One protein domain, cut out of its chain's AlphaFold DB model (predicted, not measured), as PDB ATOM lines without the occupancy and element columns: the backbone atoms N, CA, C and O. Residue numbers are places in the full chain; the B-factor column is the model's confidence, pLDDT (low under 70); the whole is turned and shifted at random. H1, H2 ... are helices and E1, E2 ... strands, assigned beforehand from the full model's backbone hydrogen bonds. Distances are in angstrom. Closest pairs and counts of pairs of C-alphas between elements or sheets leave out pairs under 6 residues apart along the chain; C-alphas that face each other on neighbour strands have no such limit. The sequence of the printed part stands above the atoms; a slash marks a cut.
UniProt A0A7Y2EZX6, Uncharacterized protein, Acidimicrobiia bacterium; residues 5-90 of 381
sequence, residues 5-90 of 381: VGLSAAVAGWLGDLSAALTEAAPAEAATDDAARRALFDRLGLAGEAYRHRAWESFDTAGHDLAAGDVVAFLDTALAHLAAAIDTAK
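Overview. This is residues 5 to 90 of the 381 residues of an uncharacterized protein of Acidimicrobiia bacterium (UniProt A0A7Y2EZX6). Helix H1 lies in the middle, with the long helix H3 side by side with it on one side and helix H4 crossing it at a steep tilt on the other. A small two-strand ribbon, E1 and E2, sits near the starting end of H1, and the short helix H2 sits at the opposite end, where it packs on H4 and meets the beginning of H3. The 86 printed residues hold four named helices and two named strands, in the order E1, H1, H2, H3, E2, H4; the sheet has the order E1 - E2 and is antiparallel, and the class is mostly helix. The whole is only just compact, close to loose, with a radius of gyration of the C-alphas of 14.3 A, and its outline is elongated, spanning 43 by 26 by 20 A.

Arrangement. E1, residues 5 to 8, is the antiparallel neighbour of E2, residues 63 to 67, with 140 degrees between their directions. N 5 and O 66 are 2.8 A apart and N 64 and O 7 are 2.7 A apart, both within hydrogen-bond range. H1, residues 9 to 24, and E1 are near each other, with 5 pairs of C-alphas within 10 A. The closest C-alphas of H1 and E2 are those of Ala 9 and His 64, 5.4 A apart. H3, residues 34 to 57, touches H1 at a shallow tilt of 7 degrees, opposite ways, closest at the C-alphas of Trp 14 and Tyr 51, 5.7 A apart. H4, residues 68 to 89, touches H1 with its residues 74 to 81 alone, at a steep tilt of 49 degrees, the same way; the closest C-alphas are those of Ser 19 and Phe 74, 5.5 A apart. H3 and H4 are apart. H2, residues 27 to 32, touches residues 80 to 88 of H4 at a shallow tilt of 25 degrees, the same way, closest at the C-alphas of Pro 27 and His 81, 4.6 A apart. H2 and H3 touch only at the corner, closest at the C-alphas of Ala 30 and Arg 37, 4.3 A apart. In H1, H2, H3 and H4 every O i to N i+4 pair is within hydrogen-bond range.

Along the chain. E1 begins at C-alpha 5 (125.428, 123.421, 81.254). H1 is 22.9 A long from first to last C-alpha. H3, the longest helix, runs 34.3 A from C-alpha 34 (108.489, 154.164, 74.733) to C-alpha 57. E2 is 12.7 A long. H4 is 31.4 A long and ends at C-alpha 89 (105.313, 144.463, 63.860).

Size, cuts and confidence. The two C-alphas farthest apart, those of Ala 62 and Lys 90, are 44.0 A from each other. The printed part has no cut, and the five links between successive elements are tight. The mean pLDDT of the printed part is 93.7, and no printed residue is under 70.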
ATOM      1  N   VAL A   5     124.753 122.889  82.439       90.75
ATOM      2  CA  VAL A   5     125.428 123.421  81.254       90.75
ATOM      3  C   VAL A   5     126.648 124.197  81.729       90.75
ATOM      4  O   VAL A   5     126.500 125.164  82.472       90.75
ATOM      5  N   GLY A   6     127.837 123.780  81.297       91.00
ATOM      6  CA  GLY A   6     129.080 124.490  81.586       91.00
ATOM      7  C   GLY A   6     129.285 125.653  80.615       91.00
ATOM      8  O   GLY A   6     129.361 125.440  79.405       91.00
ATOM      9  N   LEU A   7     129.385 126.872  81.140       89.44
ATOM     10  CA  LEU A   7     129.685 128.102  80.392       89.44
ATOM     11  C   LEU A   7     130.904 128.795  81.005       89.44
ATOM     12  O   LEU A   7     131.238 128.524  82.148       89.44
ATOM     13  N   SER A   8     131.565 129.722  80.310       89.81
ATOM     14  CA  SER A   8     132.550 130.567  81.001       89.81
ATOM     15  C   SER A   8     131.855 131.453  82.039       89.81
ATOM     16  O   SER A   8     130.703 131.858  81.848       89.81
ATOM     17  N   ALA A   9     132.559 131.805  83.116       87.56
ATOM     18  CA  ALA A   9     132.010 132.659  84.173       87.56
ATOM     19  C   ALA A   9     131.448 133.989  83.628       87.56
ATOM     20  O   ALA A   9     130.376 134.433  84.042       87.56
ATOM     21  N   ALA A  10     132.122 134.593  82.641       89.25
ATOM     22  CA  ALA A  10     131.668 135.829  82.006       89.25
ATOM     23  C   ALA A  10     130.316 135.667  81.284       89.25
ATOM     24  O   ALA A  10     129.454 136.538  81.405       89.25
ATOM     25  N   VAL A  11     130.118 134.558  80.559       91.94
ATOM     26  CA  VAL A  11     128.862 134.272  79.842       91.94
ATOM     27  C   VAL A  11     127.750 133.897  80.820       91.94
ATOM     28  O   VAL A  11     126.623 134.349  80.646       91.94
ATOM     29  N   ALA A  12     128.059 133.128  81.867       91.44
ATOM     30  CA  ALA A  12     127.088 132.792  82.903       91.44
ATOM     31  C   ALA A  12     126.564 134.046  83.623       91.44
ATOM     32  O   ALA A  12     125.353 134.208  83.769       91.44
ATOM     33  N   GLY A  13     127.460 134.971  83.988       90.94
ATOM     34  CA  GLY A  13     127.077 136.260  84.568       90.94
ATOM     35  C   GLY A  13     126.224 137.099  83.616       90.94
ATOM     36  O   GLY A  13     125.181 137.605  84.012       90.94
ATOM     37  N   TRP A  14     126.607 137.175  82.336       94.62
ATOM     38  CA  TRP A  14     125.820 137.892  81.327       94.62
ATOM     39  C   TRP A  14     124.413 137.310  81.147       94.62
ATOM     40  O   TRP A  14     123.448 138.066  81.080       94.62
ATOM     41  N   LEU A  15     124.269 135.981  81.124       95.62
ATOM     42  CA  LEU A  15     122.959 135.326  81.059       95.62
ATOM     43  C   LEU A  15     122.100 135.685  82.277       95.62
ATOM     44  O   LEU A  15     120.917 135.974  82.111       95.62
ATOM     45  N   GLY A  16     122.691 135.720  83.475       94.94
ATOM     46  CA  GLY A  16     122.013 136.186  84.686       94.94
ATOM     47  C   GLY A  16     121.519 137.631  84.564       94.94
ATOM     48  O   GLY A  16     120.340 137.893  84.804       94.94
ATOM     49  N   ASP A  17     122.390 138.540  84.114       96.81
ATOM     50  CA  ASP A  17     122.073 139.960  83.913       96.81
ATOM     51  C   ASP A  17     120.919 140.141  82.900       96.81
ATOM     52  O   ASP A  17     119.959 140.876  83.152       96.81
ATOM     53  N   LEU A  18     120.967 139.419  81.772       98.00
ATOM     54  CA  LEU A  18     119.908 139.427  80.757       98.00
ATOM     55  C   LEU A  18     118.599 138.827  81.281       98.00
ATOM     56  O   LEU A  18     117.526 139.370  81.023       98.00
ATOM     57  N   SER A  19     118.670 137.717  82.018       97.56
ATOM     58  CA  SER A  19     117.492 137.055  82.581       97.56
ATOM     59  C   SER A  19     116.768 137.959  83.574       97.56
ATOM     60  O   SER A  19     115.541 138.039  83.534       97.56
ATOM     61  N   ALA A  20     117.504 138.672  84.431       97.38
ATOM     62  CA  ALA A  20     116.923 139.652  85.344       97.38
ATOM     63  C   ALA A  20     116.239 140.792  84.573       97.38
ATOM     64  O   ALA A  20     115.074 141.098  84.826       97.38
ATOM     65  N   ALA A  21     116.923 141.358  83.569       97.94
ATOM     66  CA  ALA A  21     116.379 142.433  82.742       97.94
ATOM     67  C   ALA A  21     115.073 142.047  82.034       97.94
ATOM     68  O   ALA A  21     114.105 142.807  82.072       97.94
ATOM     69  N   LEU A  22     115.028 140.859  81.429       98.12
ATOM     70  CA  LEU A  22     113.848 140.381  80.710       98.12
ATOM     71  C   LEU A  22     112.707 139.954  81.642       98.12
ATOM     72  O   LEU A  22     111.550 140.102  81.269       98.12
ATOM     73  N   THR A  23     113.000 139.429  82.834       97.50
ATOM     74  CA  THR A  23     111.956 138.973  83.774       97.50
ATOM     75  C   THR A  23     111.215 140.143  84.416       97.50
ATOM     76  O   THR A  23     110.018 140.055  84.674       97.50
ATOM     77  N   GLU A  24     111.914 141.245  84.679       95.75
ATOM     78  CA  GLU A  24     111.321 142.434  85.295       95.75
ATOM     79  C   GLU A  24     110.514 143.293  84.310       95.75
ATOM     80  O   GLU A  24     109.665 144.073  84.735       95.75
ATOM     81  N   ALA A  25     110.764 143.163  83.005       96.94
ATOM     82  CA  ALA A  25     110.035 143.888  81.973       96.94
ATOM     83  C   ALA A  25     108.852 143.063  81.445       96.94
ATOM     84  O   ALA A  25     109.024 141.935  80.984       96.94
ATOM     85  N   ALA A  26     107.652 143.647  81.431       97.69
ATOM     86  CA  ALA A  26     106.494 143.029  80.791       97.69
ATOM     87  C   ALA A  26     106.658 143.051  79.253       97.69
ATOM     88  O   ALA A  26     106.818 144.137  78.690       97.69
ATOM     89  N   PRO A  27     106.575 141.901  78.546       97.88
ATOM     90  CA  PRO A  27     106.806 141.829  77.098       97.88
ATOM     91  C   PRO A  27     105.976 142.804  76.259       97.88
ATOM     92  O   PRO A  27     106.513 143.505  75.403       97.88
ATOM     93  N   ALA A  28     104.667 142.879  76.518       97.31
ATOM     94  CA  ALA A  28     103.768 143.752  75.765       97.31
ATOM     95  C   ALA A  28     104.097 145.235  75.987       97.31
ATOM     96  O   ALA A  28     104.191 145.992  75.025       97.31
ATOM     97  N   GLU A  29     104.342 145.641  77.235       97.44
ATOM     98  CA  GLU A  29     104.676 147.029  77.570       97.44
ATOM     99  C   GLU A  29     106.020 147.434  76.966       97.44
ATOM    100  O   GLU A  29     106.106 148.466  76.306       97.44
ATOM    101  N   ALA A  30     107.047 146.587  77.084       97.12
ATOM    102  CA  ALA A  30     108.343 146.818  76.450       97.12
ATOM    103  C   ALA A  30     108.244 146.913  74.913       97.12
ATOM    104  O   ALA A  30     109.066 147.575  74.272       97.12
ATOM    105  N   ALA A  31     107.239 146.270  74.311       96.50
ATOM    106  CA  ALA A  31     106.975 146.324  72.879       96.50
ATOM    107  C   ALA A  31     106.153 147.558  72.455       96.50
ATOM    108  O   ALA A  31     106.357 148.044  71.339       96.50
ATOM    109  N   THR A  32     105.290 148.129  73.302       96.69
ATOM    110  CA  THR A  32     104.369 149.219  72.910       96.69
ATOM    111  C   THR A  32     104.647 150.580  73.542       96.69
ATOM    112  O   THR A  32     104.298 151.588  72.934       96.69
ATOM    113  N   ASP A  33     105.259 150.632  74.723       97.94
ATOM    114  CA  ASP A  33     105.500 151.867  75.474       97.94
ATOM    115  C   ASP A  33     106.957 152.334  75.346       97.94
ATOM    116  O   ASP A  33     107.898 151.565  75.546       97.94
ATOM    117  N   ASP A  34     107.156 153.607  74.995       98.00
ATOM    118  CA  ASP A  34     108.489 154.164  74.733       98.00
ATOM    119  C   ASP A  34     109.372 154.200  75.993       98.00
ATOM    120  O   ASP A  34     110.596 154.068  75.880       98.00
ATOM    121  N   ALA A  35     108.784 154.370  77.183       98.12
ATOM    122  CA  ALA A  35     109.529 154.450  78.435       98.12
ATOM    123  C   ALA A  35     109.912 153.061  78.959       98.12
ATOM    124  O   ALA A  35     111.070 152.834  79.313       98.12
ATOM    125  N   ALA A  36     108.984 152.102  78.926       98.19
ATOM    126  CA  ALA A  36     109.264 150.705  79.247       98.19
ATOM    127  C   ALA A  36     110.318 150.116  78.296       98.19
ATOM    128  O   ALA A  36     111.271 149.466  78.736       98.19
ATOM    129  N   ARG A  37     110.203 150.406  76.993       98.06
ATOM    130  CA  ARG A  37     111.204 150.021  75.993       98.06
ATOM    131  C   ARG A  37     112.568 150.617  76.298       98.06
ATOM    132  O   ARG A  37     113.561 149.900  76.213       98.06
ATOM    133  N   ARG A  38     112.627 151.905  76.658       98.12
ATOM    134  CA  ARG A  38     113.885 152.565  77.023       98.12
ATOM    135  C   ARG A  38     114.528 151.906  78.236       98.12
ATOM    136  O   ARG A  38     115.708 151.575  78.185       98.12
ATOM    137  N   ALA A  39     113.749 151.673  79.288       98.12
ATOM    138  CA  ALA A  39     114.237 151.043  80.507       98.12
ATOM    139  C   ALA A  39     114.812 149.642  80.240       98.12
ATOM    140  O   ALA A  39     115.893 149.315  80.729       98.12
ATOM    141  N   LEU A  40     114.133 148.821  79.427       98.25
ATOM    142  CA  LEU A  40     114.654 147.509  79.036       98.25
ATOM    143  C   LEU A  40     115.907 147.632  78.153       98.25
ATOM    144  O   LEU A  40     116.890 146.935  78.397       98.25
ATOM    145  N   PHE A  41     115.894 148.525  77.159       97.56
ATOM    146  CA  PHE A  41     117.024 148.762  76.256       97.56
ATOM    147  C   PHE A  41     118.305 149.105  77.024       97.56
ATOM    148  O   PHE A  41     119.336 148.471  76.795       97.56
ATOM    149  N   ASP A  42     118.227 150.036  77.978       97.94
ATOM    150  CA  ASP A  42     119.381 150.459  78.778       97.94
ATOM    151  C   ASP A  42     119.935 149.304  79.616       97.94
ATOM    152  O   ASP A  42     121.144 149.076  79.643       97.94
ATOM    153  N   ARG A  43     119.063 148.506  80.243       98.06
ATOM    154  CA  ARG A  43     119.488 147.345  81.040       98.06
ATOM    155  C   ARG A  43     120.183 146.279  80.202       98.06
ATOM    156  O   ARG A  43     121.222 145.765  80.613       98.06
ATOM    157  N   LEU A  44     119.633 145.952  79.031       98.00
ATOM    158  CA  LEU A  44     120.247 144.992  78.110       98.00
ATOM    159  C   LEU A  44     121.583 145.523  77.567       98.00
ATOM    160  O   LEU A  44     122.552 144.767  77.469       98.00
ATOM    161  N   GLY A  45     121.649 146.821  77.256       97.56
ATOM    162  CA  GLY A  45     122.861 147.500  76.804       97.56
ATOM    163  C   GLY A  45     123.977 147.455  77.848       97.56
ATOM    164  O   GLY A  45     125.077 146.993  77.540       97.56
ATOM    165  N   LEU A  46     123.671 147.838  79.090       97.56
ATOM    166  CA  LEU A  46     124.607 147.812  80.217       97.56
ATOM    167  C   LEU A  46     125.064 146.385  80.556       97.56
ATOM    168  O   LEU A  46     126.244 146.170  80.822       97.56
ATOM    169  N   ALA A  47     124.172 145.390  80.484       97.69
ATOM    170  CA  ALA A  47     124.546 143.984  80.650       97.69
ATOM    171  C   ALA A  47     125.555 143.531  79.575       97.69
ATOM    172  O   ALA A  47     126.542 142.856  79.879       97.69
ATOM    173  N   GLY A  48     125.334 143.928  78.317       96.62
ATOM    174  CA  GLY A  48     126.254 143.654  77.211       96.62
ATOM    175  C   GLY A  48     127.595 144.382  77.343       96.62
ATOM    176  O   GLY A  48     128.642 143.801  77.055       96.62
ATOM    177  N   GLU A  49     127.586 145.634  77.799       96.56
ATOM    178  CA  GLU A  49     128.793 146.404  78.108       96.56
ATOM    179  C   GLU A  49     129.607 145.737  79.222       96.56
ATOM    180  O   GLU A  49     130.781 145.422  79.011       96.56
ATOM    181  N   ALA A  50     128.973 145.424  80.355       93.81
ATOM    182  CA  ALA A  50     129.613 144.757  81.483       93.81
ATOM    183  C   ALA A  50     130.222 143.405  81.079       93.81
ATOM    184  O   ALA A  50     131.349 143.088  81.465       93.81
ATOM    185  N   TYR A  51     129.520 142.621  80.254       94.19
ATOM    186  CA  TYR A  51     130.062 141.386  79.689       94.19
ATOM    187  C   TYR A  51     131.331 141.624  78.861       94.19
ATOM    188  O   TYR A  51     132.332 140.941  79.090       94.19
ATOM    189  N   ARG A  52     131.321 142.587  77.925       94.19
ATOM    190  CA  ARG A  52     132.491 142.879  77.079       94.19
ATOM    191  C   ARG A  52     133.685 143.359  77.900       94.19
ATOM    192  O   ARG A  52     134.787 142.884  77.649       94.19
ATOM    193  N   HIS A  53     133.470 144.220  78.898       91.31
ATOM    194  CA  HIS A  53     134.534 144.651  79.811       91.31
ATOM    195  C   HIS A  53     135.166 143.462  80.536       91.31
ATOM    196  O   HIS A  53     136.377 143.272  80.442       91.31
ATOM    197  N   ARG A  54     134.348 142.591  81.148       87.00
ATOM    198  CA  ARG A  54     134.840 141.369  81.808       87.00
ATOM    199  C   ARG A  54     135.635 140.483  80.847       87.00
ATOM    200  O   ARG A  54     136.720 140.029  81.191       87.00
ATOM    201  N   ALA A  55     135.107 140.259  79.642       87.00
ATOM    202  CA  ALA A  55     135.735 139.405  78.639       87.00
ATOM    203  C   ALA A  55     137.066 139.969  78.106       87.00
ATOM    204  O   ALA A  55     137.961 139.190  77.783       87.00
ATOM    205  N   TRP A  56     137.201 141.295  78.004       87.44
ATOM    206  CA  TRP A  56     138.440 141.953  77.577       87.44
ATOM    207  C   TRP A  56     139.494 142.030  78.681       87.44
ATOM    208  O   TRP A  56     140.678 141.886  78.385       87.44
ATOM    209  N   GLU A  57     139.086 142.240  79.932       85.00
ATOM    210  CA  GLU A  57     140.004 142.314  81.076       85.00
ATOM    211  C   GLU A  57     140.586 140.945  81.436       85.00
ATOM    212  O   GLU A  57     141.778 140.829  81.725       85.00
ATOM    213  N   SER A  58     139.767 139.892  81.396       74.06
ATOM    214  CA  SER A  58     140.231 138.524  81.618       74.06
ATOM    215  C   SER A  58     139.274 137.507  81.000       74.06
ATOM    216  O   SER A  58     138.094 137.447  81.344       74.06
ATOM    217  N   PHE A  59     139.787 136.662  80.108       75.94
ATOM    218  CA  PHE A  59     139.017 135.542  79.579       75.94
ATOM    219  C   PHE A  59     139.308 134.280  80.393       75.94
ATOM    220  O   PHE A  59     140.269 133.561  80.122       75.94
ATOM    221  N   ASP A  60     138.482 134.029  81.410       73.19
ATOM    222  CA  ASP A  60     138.533 132.789  82.183       73.19
ATOM    223  C   ASP A  60     137.802 131.659  81.442       73.19
ATOM    224  O   ASP A  60     136.609 131.748  81.136       73.19
ATOM    225  N   THR A  61     138.533 130.585  81.145       73.50
ATOM    226  CA  THR A  61     138.000 129.370  80.518       73.50
ATOM    227  C   THR A  61     137.432 128.374  81.525       73.50
ATOM    228  O   THR A  61     136.926 127.332  81.109       73.50
ATOM    229  N   ALA A  62     137.542 128.636  82.833       75.38
ATOM    230  CA  ALA A  62     136.952 127.782  83.850       75.38
ATOM    231  C   ALA A  62     135.429 127.722  83.665       75.38
ATOM    232  O   ALA A  62     134.738 128.740  83.574       75.38
ATOM    233  N   GLY A  63     134.916 126.494  83.569       77.81
ATOM    234  CA  GLY A  63     133.491 126.236  83.434       77.81
ATOM    235  C   GLY A  63     132.747 126.599  84.715       77.81
ATOM    236  O   GLY A  63     133.099 126.148  85.802       77.81
ATOM    237  N   HIS A  64     131.705 127.401  84.566       85.62
ATOM    238  CA  HIS A  64     130.674 127.660  85.546       85.62
ATOM    239  C   HIS A  64     129.425 126.871  85.151       85.62
ATOM    240  O   HIS A  64     128.868 127.077  84.069       85.62
ATOM    241  N   ASP A  65     129.011 125.954  86.020       91.06
ATOM    242  CA  ASP A  65     127.839 125.119  85.786       91.06
ATOM    243  C   ASP A  65     126.558 125.884  86.128       91.06
ATOM    244  O   ASP A  65     126.324 126.251  87.279       91.06
ATOM    245  N   LEU A  66     125.699 126.073  85.128       92.12
ATOM    246  CA  LEU A  66     124.328 126.547  85.305       92.12
ATOM    247  C   LEU A  66     123.350 125.380  85.259       92.12
ATOM    248  O   LEU A  66     123.552 124.417  84.511       92.12
ATOM    249  N   ALA A  67     122.242 125.473  85.995       93.75
ATOM    250  CA  ALA A  67     121.167 124.509  85.836       93.75
ATOM    251  C   ALA A  67     120.537 124.672  84.444       93.75
ATOM    252  O   ALA A  67     120.156 125.765  84.028       93.75
ATOM    253  N   ALA A  68     120.352 123.566  83.724       93.69
ATOM    254  CA  ALA A  68     119.687 123.583  82.422       93.69
ATOM    255  C   ALA A  68     118.250 124.133  82.508       93.69
ATOM    256  O   ALA A  68     117.715 124.615  81.513       93.69
ATOM    257  N   GLY A  69     117.617 124.045  83.684       94.56
ATOM    258  CA  GLY A  69     116.325 124.671  83.957       94.56
ATOM    259  C   GLY A  69     116.362 126.196  83.844       94.56
ATOM    260  O   GLY A  69     115.463 126.755  83.225       94.56
ATOM    261  N   ASP A  70     117.415 126.839  84.349       93.19
ATOM    262  CA  ASP A  70     117.562 128.300  84.330       93.19
ATOM    263  C   ASP A  70     117.786 128.805  82.904       93.19
ATOM    264  O   ASP A  70     117.181 129.786  82.481       93.19
ATOM    265  N   VAL A  71     118.585 128.075  82.116       95.12
ATOM    266  CA  VAL A  71     118.793 128.384  80.693       95.12
ATOM    267  C   VAL A  71     117.483 128.272  79.912       95.12
ATOM    268  O   VAL A  71     117.172 129.139  79.102       95.12
ATOM    269  N   VAL A  72     116.690 127.223  80.158       95.88
ATOM    270  CA  VAL A  72     115.375 127.065  79.515       95.88
ATOM    271  C   VAL A  72     114.422 128.182  79.937       95.88
ATOM    272  O   VAL A  72     113.765 128.747  79.073       95.88
ATOM    273  N   ALA A  73     114.379 128.540  81.222       95.81
ATOM    274  CA  ALA A  73     113.536 129.629  81.707       95.81
ATOM    275  C   ALA A  73     113.917 130.977  81.073       95.81
ATOM    276  O   ALA A  73     113.041 131.719  80.640       95.81
ATOM    277  N   PHE A  74     115.215 131.267  80.949       97.06
ATOM    278  CA  PHE A  74     115.706 132.439  80.227       97.06
ATOM    279  C   PHE A  74     115.235 132.449  78.763       97.06
ATOM    280  O   PHE A  74     114.731 133.467  78.291       97.06
ATOM    281  N   LEU A  75     115.374 131.322  78.053       97.00
ATOM    282  CA  LEU A  75     114.940 131.205  76.658       97.00
ATOM    283  C   LEU A  75     113.424 131.373  76.511       97.00
ATOM    284  O   LEU A  75     112.993 132.086  75.611       97.00
ATOM    285  N   ASP A  76     112.630 130.774  77.402       97.19
ATOM    286  CA  ASP A  76     111.169 130.915  77.418       97.19
ATOM    287  C   ASP A  76     110.773 132.399  77.602       97.19
ATOM    288  O   ASP A  76     109.940 132.922  76.859       97.19
ATOM    289  N   THR A  77     111.425 133.117  78.525       97.94
ATOM    290  CA  THR A  77     111.203 134.560  78.733       97.94
ATOM    291  C   THR A  77     111.640 135.387  77.519       97.94
ATOM    292  O   THR A  77     110.913 136.281  77.088       97.94
ATOM    293  N   ALA A  78     112.802 135.095  76.929       97.69
ATOM    294  CA  ALA A  78     113.284 135.795  75.740       97.69
ATOM    295  C   ALA A  78     112.342 135.603  74.540       97.69
ATOM    296  O   ALA A  78     112.042 136.565  73.833       97.69
ATOM    297  N   LEU A  79     111.827 134.385  74.341       97.06
ATOM    298  CA  LEU A  79     110.837 134.086  73.306       97.06
ATOM    299  C   LEU A  79     109.538 134.872  73.519       97.06
ATOM    300  O   LEU A  79     109.000 135.400  72.552       97.06
ATOM    301  N   ALA A  80     109.072 135.043  74.761       97.25
ATOM    302  CA  ALA A  80     107.886 135.855  75.044       97.25
ATOM    303  C   ALA A  80     108.063 137.335  74.641       97.25
ATOM    304  O   ALA A  80     107.148 137.939  74.080       97.25
ATOM    305  N   HIS A  81     109.248 137.913  74.875       97.94
ATOM    306  CA  HIS A  81     109.591 139.267  74.409       97.94
ATOM    307  C   HIS A  81     109.660 139.361  72.881       97.94
ATOM    308  O   HIS A  81     109.141 140.314  72.298       97.94
ATOM    309  N   LEU A  82     110.249 138.362  72.218       96.19
ATOM    310  CA  LEU A  82     110.306 138.304  70.753       96.19
ATOM    311  C   LEU A  82     108.913 138.161  70.128       96.19
ATOM    312  O   LEU A  82     108.613 138.863  69.163       96.19
ATOM    313  N   ALA A  83     108.049 137.316  70.693       95.38
ATOM    314  CA  ALA A  83     106.671 137.143  70.243       95.38
ATOM    315  C   ALA A  83     105.870 138.450  70.367       95.38
ATOM    316  O   ALA A  83     105.207 138.858  69.414       95.38
ATOM    317  N   ALA A  84     105.999 139.164  71.494       96.25
ATOM    318  CA  ALA A  84     105.380 140.478  71.671       96.25
ATOM    319  C   ALA A  84     105.892 141.501  70.640       96.25
ATOM    320  O   ALA A  84     105.102 142.236  70.048       96.25
ATOM    321  N   ALA A  85     107.199 141.522  70.360       95.25
ATOM    322  CA  ALA A  85     107.762 142.391  69.329       95.25
ATOM    323  C   ALA A  85     107.208 142.059  67.928       95.25
ATOM    324  O   ALA A  85     106.809 142.969  67.198       95.25
ATOM    325  N   ILE A  86     107.127 140.773  67.567       95.00
ATOM    326  CA  ILE A  86     106.571 140.305  66.287       95.00
ATOM    327  C   ILE A  86     105.092 140.692  66.153       95.00
ATOM    328  O   ILE A  86     104.696 141.170  65.091       95.00
ATOM    329  N   ASP A  87     104.288 140.554  67.207       94.19
ATOM    330  CA  ASP A  87     102.872 140.945  67.179       94.19
ATOM    331  C   ASP A  87     102.709 142.443  66.884       94.19
ATOM    332  O   ASP A  87     101.956 142.837  65.987       94.19
ATOM    333  N   THR A  88     103.518 143.293  67.529       95.56
ATOM    334  CA  THR A  88     103.495 144.738  67.251       95.56
ATOM    335  C   THR A  88     103.990 145.094  65.848       95.56
ATOM    336  O   THR A  88     103.594 146.131  65.313       95.56
ATOM    337  N   ALA A  89     104.808 144.247  65.215       96.38
ATOM    338  CA  ALA A  89     105.313 144.463  63.860       96.38
ATOM    339  C   ALA A  89     104.238 144.251  62.782       96.38
ATOM    340  O   ALA A  89     104.426 144.677  61.640       96.38
ATOM    341  N   LYS A  90     103.094 143.637  63.116       96.62
ATOM    342  CA  LYS A  90     101.978 143.487  62.182       96.62
ATOM    343  C   LYS A  90     101.424 144.856  61.782       96.62
ATOM    344  O   LYS A  90     101.188 145.745  62.605       96.62
TER     345      LYS A  90